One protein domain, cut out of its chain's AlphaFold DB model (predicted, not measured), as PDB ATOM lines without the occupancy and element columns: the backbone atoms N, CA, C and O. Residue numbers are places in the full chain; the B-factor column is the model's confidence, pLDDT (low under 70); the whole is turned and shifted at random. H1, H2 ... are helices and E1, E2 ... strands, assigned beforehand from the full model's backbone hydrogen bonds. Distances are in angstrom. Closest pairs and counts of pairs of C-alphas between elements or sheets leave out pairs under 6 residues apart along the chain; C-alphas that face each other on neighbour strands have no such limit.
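What this domain is: This is residues 8 to 63 of the 145 residues of the protein "Elongation factor Ts, mitochondrial" of Triticum turgidum subsp. durum (UniProt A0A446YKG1). The domain is a loose, elongated model with two ends: a narrow ribbon of the two short strands E1 and E4 at one, and a head at the other made of the hairpin E2 and E3 with the helix H1 near it. Two links, from E1 to E2 and from H1 to E4, join ribbon and head. The printed part has 56 residues, with one named helix and four named strands in the order E1, E2, E3, H1, E4; the class is mixed, helices and strands. Each sheet has two antiparallel strands, E1 beside E4 and E2 beside E3. The radius of gyration of the C-alphas is 13.6 A, and the spans are 41 by 23 by 17 A.

How they stand to each other: E1, residues 12 to 15, and E4, residues 58 to 61, are antiparallel neighbours at 157 degrees; N 13 and O 60 are within hydrogen-bond range at 2.9 A. E2, residues 24 to 29, is apart from E1. E2 and E3, residues 32 to 37, form a hairpin at 170 degrees, with N 25 and O 36 2.8 A apart and N 34 and O 27 3.0 A apart. H1, residues 38 to 49, follows E3 by a tight link. The closest C-alphas of E2 and H1 are those of Ile 25 and Val 38, 6.5 A apart; those of E3 and H1 are Leu 32 and Ala 41, 7.7 A. In H1 every O i to N i+4 pair is within hydrogen-bond range.

Where its parts are: E1 begins at C-alpha 12, (268.760, 245.631, 186.909). E2 is 15.7 A long, E3 11.8 A. H1 is 16.5 A long, beginning at (280.522, 253.503, 171.083). E4 ends at C-alpha 61, (272.291, 248.674, 188.192).

The domain as a whole: The C-alphas farthest apart, of Pro 8 and Gly 50, are 42.8 A apart. The printed part has no cut and no long link. Residues 8 to 12 have pLDDT under 70; the mean of the printed part is 86.3.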
ATOM      1  N   PRO A   8     259.406 250.670 188.405       38.91
ATOM      2  CA  PRO A   8     260.018 251.211 189.621       38.91
ATOM      3  C   PRO A   8     260.545 250.131 190.584       38.91
ATOM      4  O   PRO A   8     261.266 250.468 191.519       38.91
ATOM      5  N   GLY A   9     260.232 248.846 190.358       44.50
ATOM      6  CA  GLY A   9     260.760 247.717 191.134       44.50
ATOM      7  C   GLY A   9     261.967 247.004 190.513       44.50
ATOM      8  O   GLY A   9     262.533 246.104 191.137       44.50
ATOM      9  N   LYS A  10     262.380 247.356 189.288       51.34
ATOM     10  CA  LYS A  10     263.441 246.634 188.575       51.34
ATOM     11  C   LYS A  10     264.779 247.353 188.735       51.34
ATOM     12  O   LYS A  10     265.019 248.378 188.119       51.34
ATOM     13  N   LEU A  11     265.668 246.796 189.554       60.31
ATOM     14  CA  LEU A  11     266.978 247.391 189.868       60.31
ATOM     15  C   LEU A  11     268.094 247.000 188.883       60.31
ATOM     16  O   LEU A  11     269.207 247.515 188.980       60.31
ATOM     17  N   VAL A  12     267.810 246.097 187.933       65.69
ATOM     18  CA  VAL A  12     268.760 245.631 186.909       65.69
ATOM     19  C   VAL A  12     268.156 245.765 185.516       65.69
ATOM     20  O   VAL A  12     267.143 245.137 185.198       65.69
ATOM     21  N   PHE A  13     268.832 246.514 184.651       72.56
ATOM     22  CA  PHE A  13     268.442 246.701 183.258       72.56
ATOM     23  C   PHE A  13     269.507 246.085 182.346       72.56
ATOM     24  O   PHE A  13     270.563 246.695 182.138       72.56
ATOM     25  N   PRO A  14     269.282 244.867 181.815       70.44
ATOM     26  CA  PRO A  14     270.087 244.389 180.707       70.44
ATOM     27  C   PRO A  14     269.763 245.249 179.488       70.44
ATOM     28  O   PRO A  14     268.595 245.446 179.157       70.44
ATOM     29  N   PHE A  15     270.786 245.737 178.802       78.38
ATOM     30  CA  PHE A  15     270.603 246.361 177.500       78.38
ATOM     31  C   PHE A  15     271.449 245.622 176.467       78.38
ATOM     32  O   PHE A  15     272.579 245.188 176.723       78.38
ATOM     33  N   ALA A  16     270.867 245.436 175.286       76.25
ATOM     34  CA  ALA A  16     271.598 244.927 174.140       76.25
ATOM     35  C   ALA A  16     272.680 245.939 173.711       76.25
ATOM     36  O   ALA A  16     272.470 247.147 173.835       76.25
ATOM     37  N   PRO A  17     273.813 245.486 173.153       76.00
ATOM     38  CA  PRO A  17     274.827 246.387 172.605       76.00
ATOM     39  C   PRO A  17     274.261 247.420 171.620       76.00
ATOM     40  O   PRO A  17     274.690 248.568 171.646       76.00
ATOM     41  N   ALA A  18     273.223 247.048 170.863       81.56
ATOM     42  CA  ALA A  18     272.519 247.920 169.922       81.56
ATOM     43  C   ALA A  18     271.997 249.232 170.538       81.56
ATOM     44  O   ALA A  18     271.940 250.249 169.856       81.56
ATOM     45  N   TYR A  19     271.653 249.250 171.834       81.94
ATOM     46  CA  TYR A  19     271.221 250.483 172.509       81.94
ATOM     47  C   TYR A  19     272.365 251.481 172.719       81.94
ATOM     48  O   TYR A  19     272.109 252.667 172.906       81.94
ATOM     49  N   LEU A  20     273.613 251.006 172.712       84.88
ATOM     50  CA  LEU A  20     274.792 251.836 172.926       84.88
ATOM     51  C   LEU A  20     275.505 252.223 171.636       84.88
ATOM     52  O   LEU A  20     276.248 253.191 171.665       84.88
ATOM     53  N   GLU A  21     275.300 251.514 170.525       85.94
ATOM     54  CA  GLU A  21     276.075 251.704 169.286       85.94
ATOM     55  C   GLU A  21     276.175 253.173 168.852       85.94
ATOM     56  O   GLU A  21     277.275 253.659 168.598       85.94
ATOM     57  N   ASN A  22     275.048 253.893 168.874       89.25
ATOM     58  CA  ASN A  22     274.952 255.306 168.488       89.25
ATOM     59  C   ASN A  22     275.098 256.284 169.665       89.25
ATOM     60  O   ASN A  22     274.919 257.491 169.495       89.25
ATOM     61  N   MET A  23     275.371 255.789 170.873       91.00
ATOM     62  CA  MET A  23     275.578 256.643 172.035       91.00
ATOM     63  C   MET A  23     276.894 257.401 171.872       91.00
ATOM     64  O   MET A  23     277.949 256.785 171.711       91.00
ATOM     65  N   SER A  24     276.814 258.732 171.929       93.19
ATOM     66  CA  SER A  24     278.002 259.582 171.954       93.19
ATOM     67  C   SER A  24     278.738 259.414 173.282       93.19
ATOM     68  O   SER A  24     278.124 259.446 174.356       93.19
ATOM     69  N   ILE A  25     280.048 259.215 173.197       93.12
ATOM     70  CA  ILE A  25     280.978 259.111 174.314       93.12
ATOM     71  C   ILE A  25     282.173 260.024 174.052       93.12
ATOM     72  O   ILE A  25     282.613 260.185 172.917       93.12
ATOM     73  N   ASN A  26     282.712 260.610 175.117       93.94
ATOM     74  CA  ASN A  26     283.952 261.371 175.056       93.94
ATOM     75  C   ASN A  26     285.069 260.542 175.689       93.94
ATOM     76  O   ASN A  26     284.938 260.101 176.835       93.94
ATOM     77  N   LEU A  27     286.128 260.294 174.926       92.06
ATOM     78  CA  LEU A  27     287.250 259.464 175.334       92.06
ATOM     79  C   LEU A  27     288.464 260.337 175.634       92.06
ATOM     80  O   LEU A  27     288.795 261.256 174.886       92.06
ATOM     81  N   ASP A  28     289.142 260.010 176.730       90.06
ATOM     82  CA  ASP A  28     290.389 260.645 177.149       90.06
ATOM     83  C   ASP A  28     291.479 259.573 177.252       90.06
ATOM     84  O   ASP A  28     291.782 259.039 178.320       90.06
ATOM     85  N   HIS A  29     291.999 259.160 176.095       87.25
ATOM     86  CA  HIS A  29     293.089 258.198 176.000       87.25
ATOM     87  C   HIS A  29     294.109 258.645 174.934       87.25
ATOM     88  O   HIS A  29     293.711 259.093 173.859       87.25
ATOM     89  N   PRO A  30     295.433 258.471 175.148       89.69
ATOM     90  CA  PRO A  30     296.462 258.982 174.230       89.69
ATOM     91  C   PRO A  30     296.345 258.516 172.772       89.69
ATOM     92  O   PRO A  30     296.827 259.192 171.870       89.69
ATOM     93  N   LYS A  31     295.746 257.342 172.542       88.12
ATOM     94  CA  LYS A  31     295.536 256.766 171.200       88.12
ATOM     95  C   LYS A  31     294.112 256.930 170.666       88.12
ATOM     96  O   LYS A  31     293.874 256.592 169.515       88.12
ATOM     97  N   LEU A  32     293.176 257.353 171.510       87.88
ATOM     98  CA  LEU A  32     291.748 257.381 171.211       87.88
ATOM     99  C   LEU A  32     291.123 258.515 172.027       87.88
ATOM    100  O   LEU A  32     290.900 258.357 173.228       87.88
ATOM    101  N   SER A  33     290.910 259.670 171.405       90.19
ATOM    102  CA  SER A  33     290.466 260.871 172.111       90.19
ATOM    103  C   SER A  33     289.377 261.628 171.362       90.19
ATOM    104  O   SER A  33     289.268 261.549 170.140       90.19
ATOM    105  N   GLY A  34     288.582 262.382 172.120       92.69
ATOM    106  CA  GLY A  34     287.498 263.203 171.593       92.69
ATOM    107  C   GLY A  34     286.140 262.506 171.601       92.69
ATOM    108  O   GLY A  34     285.964 261.412 172.144       92.69
ATOM    109  N   GLU A  35     285.158 263.197 171.028       94.38
ATOM    110  CA  GLU A  35     283.781 262.726 170.941       94.38
ATOM    111  C   GLU A  35     283.612 261.749 169.770       94.38
ATOM    112  O   GLU A  35     283.970 262.048 168.632       94.38
ATOM    113  N   THR A  36     283.058 260.574 170.050       94.69
ATOM    114  CA  THR A  36     282.773 259.535 169.056       94.69
ATOM    115  C   THR A  36     281.589 258.682 169.510       94.69
ATOM    116  O   THR A  36     281.070 258.852 170.610       94.69
ATOM    117  N   THR A  37     281.136 257.745 168.680       94.88
ATOM    118  CA  THR A  37     280.119 256.766 169.085       94.88
ATOM    119  C   THR A  37     280.769 255.526 169.696       94.88
ATOM    120  O   THR A  37     281.915 255.191 169.386       94.88
ATOM    121  N   VAL A  38     280.037 254.788 170.538       93.56
ATOM    122  CA  VAL A  38     280.522 253.503 171.083       93.56
ATOM    123  C   VAL A  38     280.905 252.539 169.958       93.56
ATOM    124  O   VAL A  38     281.927 251.863 170.055       93.56
ATOM    125  N   GLN A  39     280.122 252.478 168.877       93.62
ATOM    126  CA  GLN A  39     280.424 251.615 167.734       93.62
ATOM    127  C   GLN A  39     281.762 251.971 167.073       93.62
ATOM    128  O   GLN A  39     282.571 251.079 166.794       93.62
ATOM    129  N   ASN A  40     282.007 253.261 166.842       94.31
ATOM    130  CA  ASN A  40     283.254 253.732 166.245       94.31
ATOM    131  C   ASN A  40     284.435 253.440 167.169       94.31
ATOM    132  O   ASN A  40     285.400 252.820 166.735       94.31
ATOM    133  N   ALA A  41     284.307 253.747 168.463       94.94
ATOM    134  CA  ALA A  41     285.337 253.448 169.454       94.94
ATOM    135  C   ALA A  41     285.711 251.954 169.484       94.94
ATOM    136  O   ALA A  41     286.889 251.606 169.486       94.94
ATOM    137  N   VAL A  42     284.722 251.050 169.459       94.50
ATOM    138  CA  VAL A  42     284.965 249.595 169.419       94.50
ATOM    139  C   VAL A  42     285.687 249.185 168.128       94.50
ATOM    140  O   VAL A  42     286.603 248.364 168.177       94.50
ATOM    141  N   THR A  43     285.308 249.771 166.990       94.38
ATOM    142  CA  THR A  43     285.925 249.502 165.680       94.38
ATOM    143  C   THR A  43     287.373 249.992 165.630       94.38
ATOM    144  O   THR A  43     288.253 249.275 165.156       94.38
ATOM    145  N   GLU A  44     287.644 251.179 166.166       94.56
ATOM    146  CA  GLU A  44     288.987 251.750 166.252       94.56
ATOM    147  C   GLU A  44     289.891 250.912 167.163       94.56
ATOM    148  O   GLU A  44     291.021 250.596 166.792       94.56
ATOM    149  N   VAL A  45     289.382 250.458 168.314       95.06
ATOM    150  CA  VAL A  45     290.115 249.534 169.194       95.06
ATOM    151  C   VAL A  45     290.413 248.212 168.479       95.06
ATOM    152  O   VAL A  45     291.545 247.734 168.544       95.06
ATOM    153  N   ALA A  46     289.443 247.637 167.760       95.56
ATOM    154  CA  ALA A  46     289.659 246.419 166.975       95.56
ATOM    155  C   ALA A  46     290.768 246.610 165.927       95.56
ATOM    156  O   ALA A  46     291.655 245.764 165.804       95.56
ATOM    157  N   ALA A  47     290.763 247.745 165.221       95.12
ATOM    158  CA  ALA A  47     291.779 248.084 164.228       95.12
ATOM    159  C   ALA A  47     293.177 248.272 164.847       95.12
ATOM    160  O   ALA A  47     294.161 247.816 164.271       95.12
ATOM    161  N   MET A  48     293.278 248.900 166.025       93.75
ATOM    162  CA  MET A  48     294.558 249.106 166.720       93.75
ATOM    163  C   MET A  48     295.168 247.811 167.261       93.75
ATOM    164  O   MET A  48     296.390 247.669 167.263       93.75
ATOM    165  N   VAL A  49     294.336 246.896 167.769       93.75
ATOM    166  CA  VAL A  49     294.797 245.626 168.354       93.75
ATOM    167  C   VAL A  49     294.998 244.556 167.272       93.75
ATOM    168  O   VAL A  49     295.824 243.665 167.442       93.75
ATOM    169  N   GLY A  50     294.281 244.649 166.146       96.50
ATOM    170  CA  GLY A  50     294.288 243.625 165.097       96.50
ATOM    171  C   GLY A  50     293.491 242.372 165.476       96.50
ATOM    172  O   GLY A  50     293.675 241.313 164.881       96.50
ATOM    173  N   GLU A  51     292.607 242.483 166.468       96.75
ATOM    174  CA  GLU A  51     291.782 241.394 166.991       96.75
ATOM    175  C   GLU A  51     290.289 241.679 166.803       96.75
ATOM    176  O   GLU A  51     289.845 242.820 166.667       96.75
ATOM    177  N   ASN A  52     289.477 240.621 166.841       95.69
ATOM    178  CA  ASN A  52     288.025 240.735 166.769       95.69
ATOM    179  C   ASN A  52     287.438 241.195 168.115       95.69
ATOM    180  O   ASN A  52     287.058 240.375 168.955       95.69
ATOM    181  N   VAL A  53     287.350 242.512 168.308       95.25
ATOM    182  CA  VAL A  53     286.783 243.136 169.512       95.25
ATOM    183  C   VAL A  53     285.291 243.408 169.316       95.25
ATOM    184  O   VAL A  53     284.876 244.007 168.328       95.25
ATOM    185  N   LYS A  54     284.462 242.976 170.276       92.44
ATOM    186  CA  LYS A  54     283.008 243.197 170.265       92.44
ATOM    187  C   LYS A  54     282.491 243.568 171.648       92.44
ATOM    188  O   LYS A  54     282.786 242.886 172.631       92.44
ATOM    189  N   LEU A  55     281.618 244.572 171.715       91.31
ATOM    190  CA  LEU A  55     280.811 244.821 172.905       91.31
ATOM    191  C   LEU A  55     279.675 243.794 172.959       91.31
ATOM    192  O   LEU A  55     278.720 243.868 172.196       91.31
ATOM    193  N   ARG A  56     279.792 242.794 173.838       90.81
ATOM    194  CA  ARG A  56     278.847 241.663 173.861       90.81
ATOM    195  C   ARG A  56     277.558 241.940 174.631       90.81
ATOM    196  O   ARG A  56     276.497 241.472 174.235       90.81
ATOM    197  N   ARG A  57     277.660 242.595 175.787       88.88
ATOM    198  CA  ARG A  57     276.544 242.799 176.723       88.88
ATOM    199  C   ARG A  57     276.854 243.947 177.672       88.88
ATOM    200  O   ARG A  57     278.017 244.126 178.028       88.88
ATOM    201  N   GLY A  58     275.817 244.638 178.127       87.12
ATOM    202  CA  GLY A  58     275.909 245.617 179.200       87.12
ATOM    203  C   GLY A  58     274.739 245.487 180.168       87.12
ATOM    204  O   GLY A  58     273.665 244.994 179.819       87.12
ATOM    205  N   PHE A  59     274.988 245.883 181.410       86.19
ATOM    206  CA  PHE A  59     274.004 245.877 182.483       86.19
ATOM    207  C   PHE A  59     274.091 247.207 183.212       86.19
ATOM    208  O   PHE A  59     275.190 247.689 183.485       86.19
ATOM    209  N   MET A  60     272.940 247.774 183.543       85.75
ATOM    210  CA  MET A  60     272.838 248.927 184.424       85.75
ATOM    211  C   MET A  60     272.188 248.490 185.731       85.75
ATOM    212  O   MET A  60     271.178 247.786 185.719       85.75
ATOM    213  N   LEU A  61     272.794 248.898 186.842       87.81
ATOM    214  CA  LEU A  61     272.291 248.674 188.192       87.81
ATOM    215  C   LEU A  61     271.963 250.020 188.819       87.81
ATOM    216  O   LEU A  61     272.778 250.941 188.773       87.81
ATOM    217  N   SER A  62     270.783 250.112 189.410       86.56
ATOM    218  CA  SER A  62     270.335 251.268 190.182       86.56
ATOM    219  C   SER A  62     269.989 250.835 191.599       86.56
ATOM    220  O   SER A  62     269.729 249.663 191.847       86.56
ATOM    221  N   THR A  63     269.958 251.779 192.527       87.62
ATOM    222  CA  THR A  63     269.546 251.546 193.917       87.62
ATOM    223  C   THR A  63     268.726 252.735 194.404       87.62
ATOM    224  O   THR A  63     268.715 253.783 193.746       87.62
TER     225      THR A  63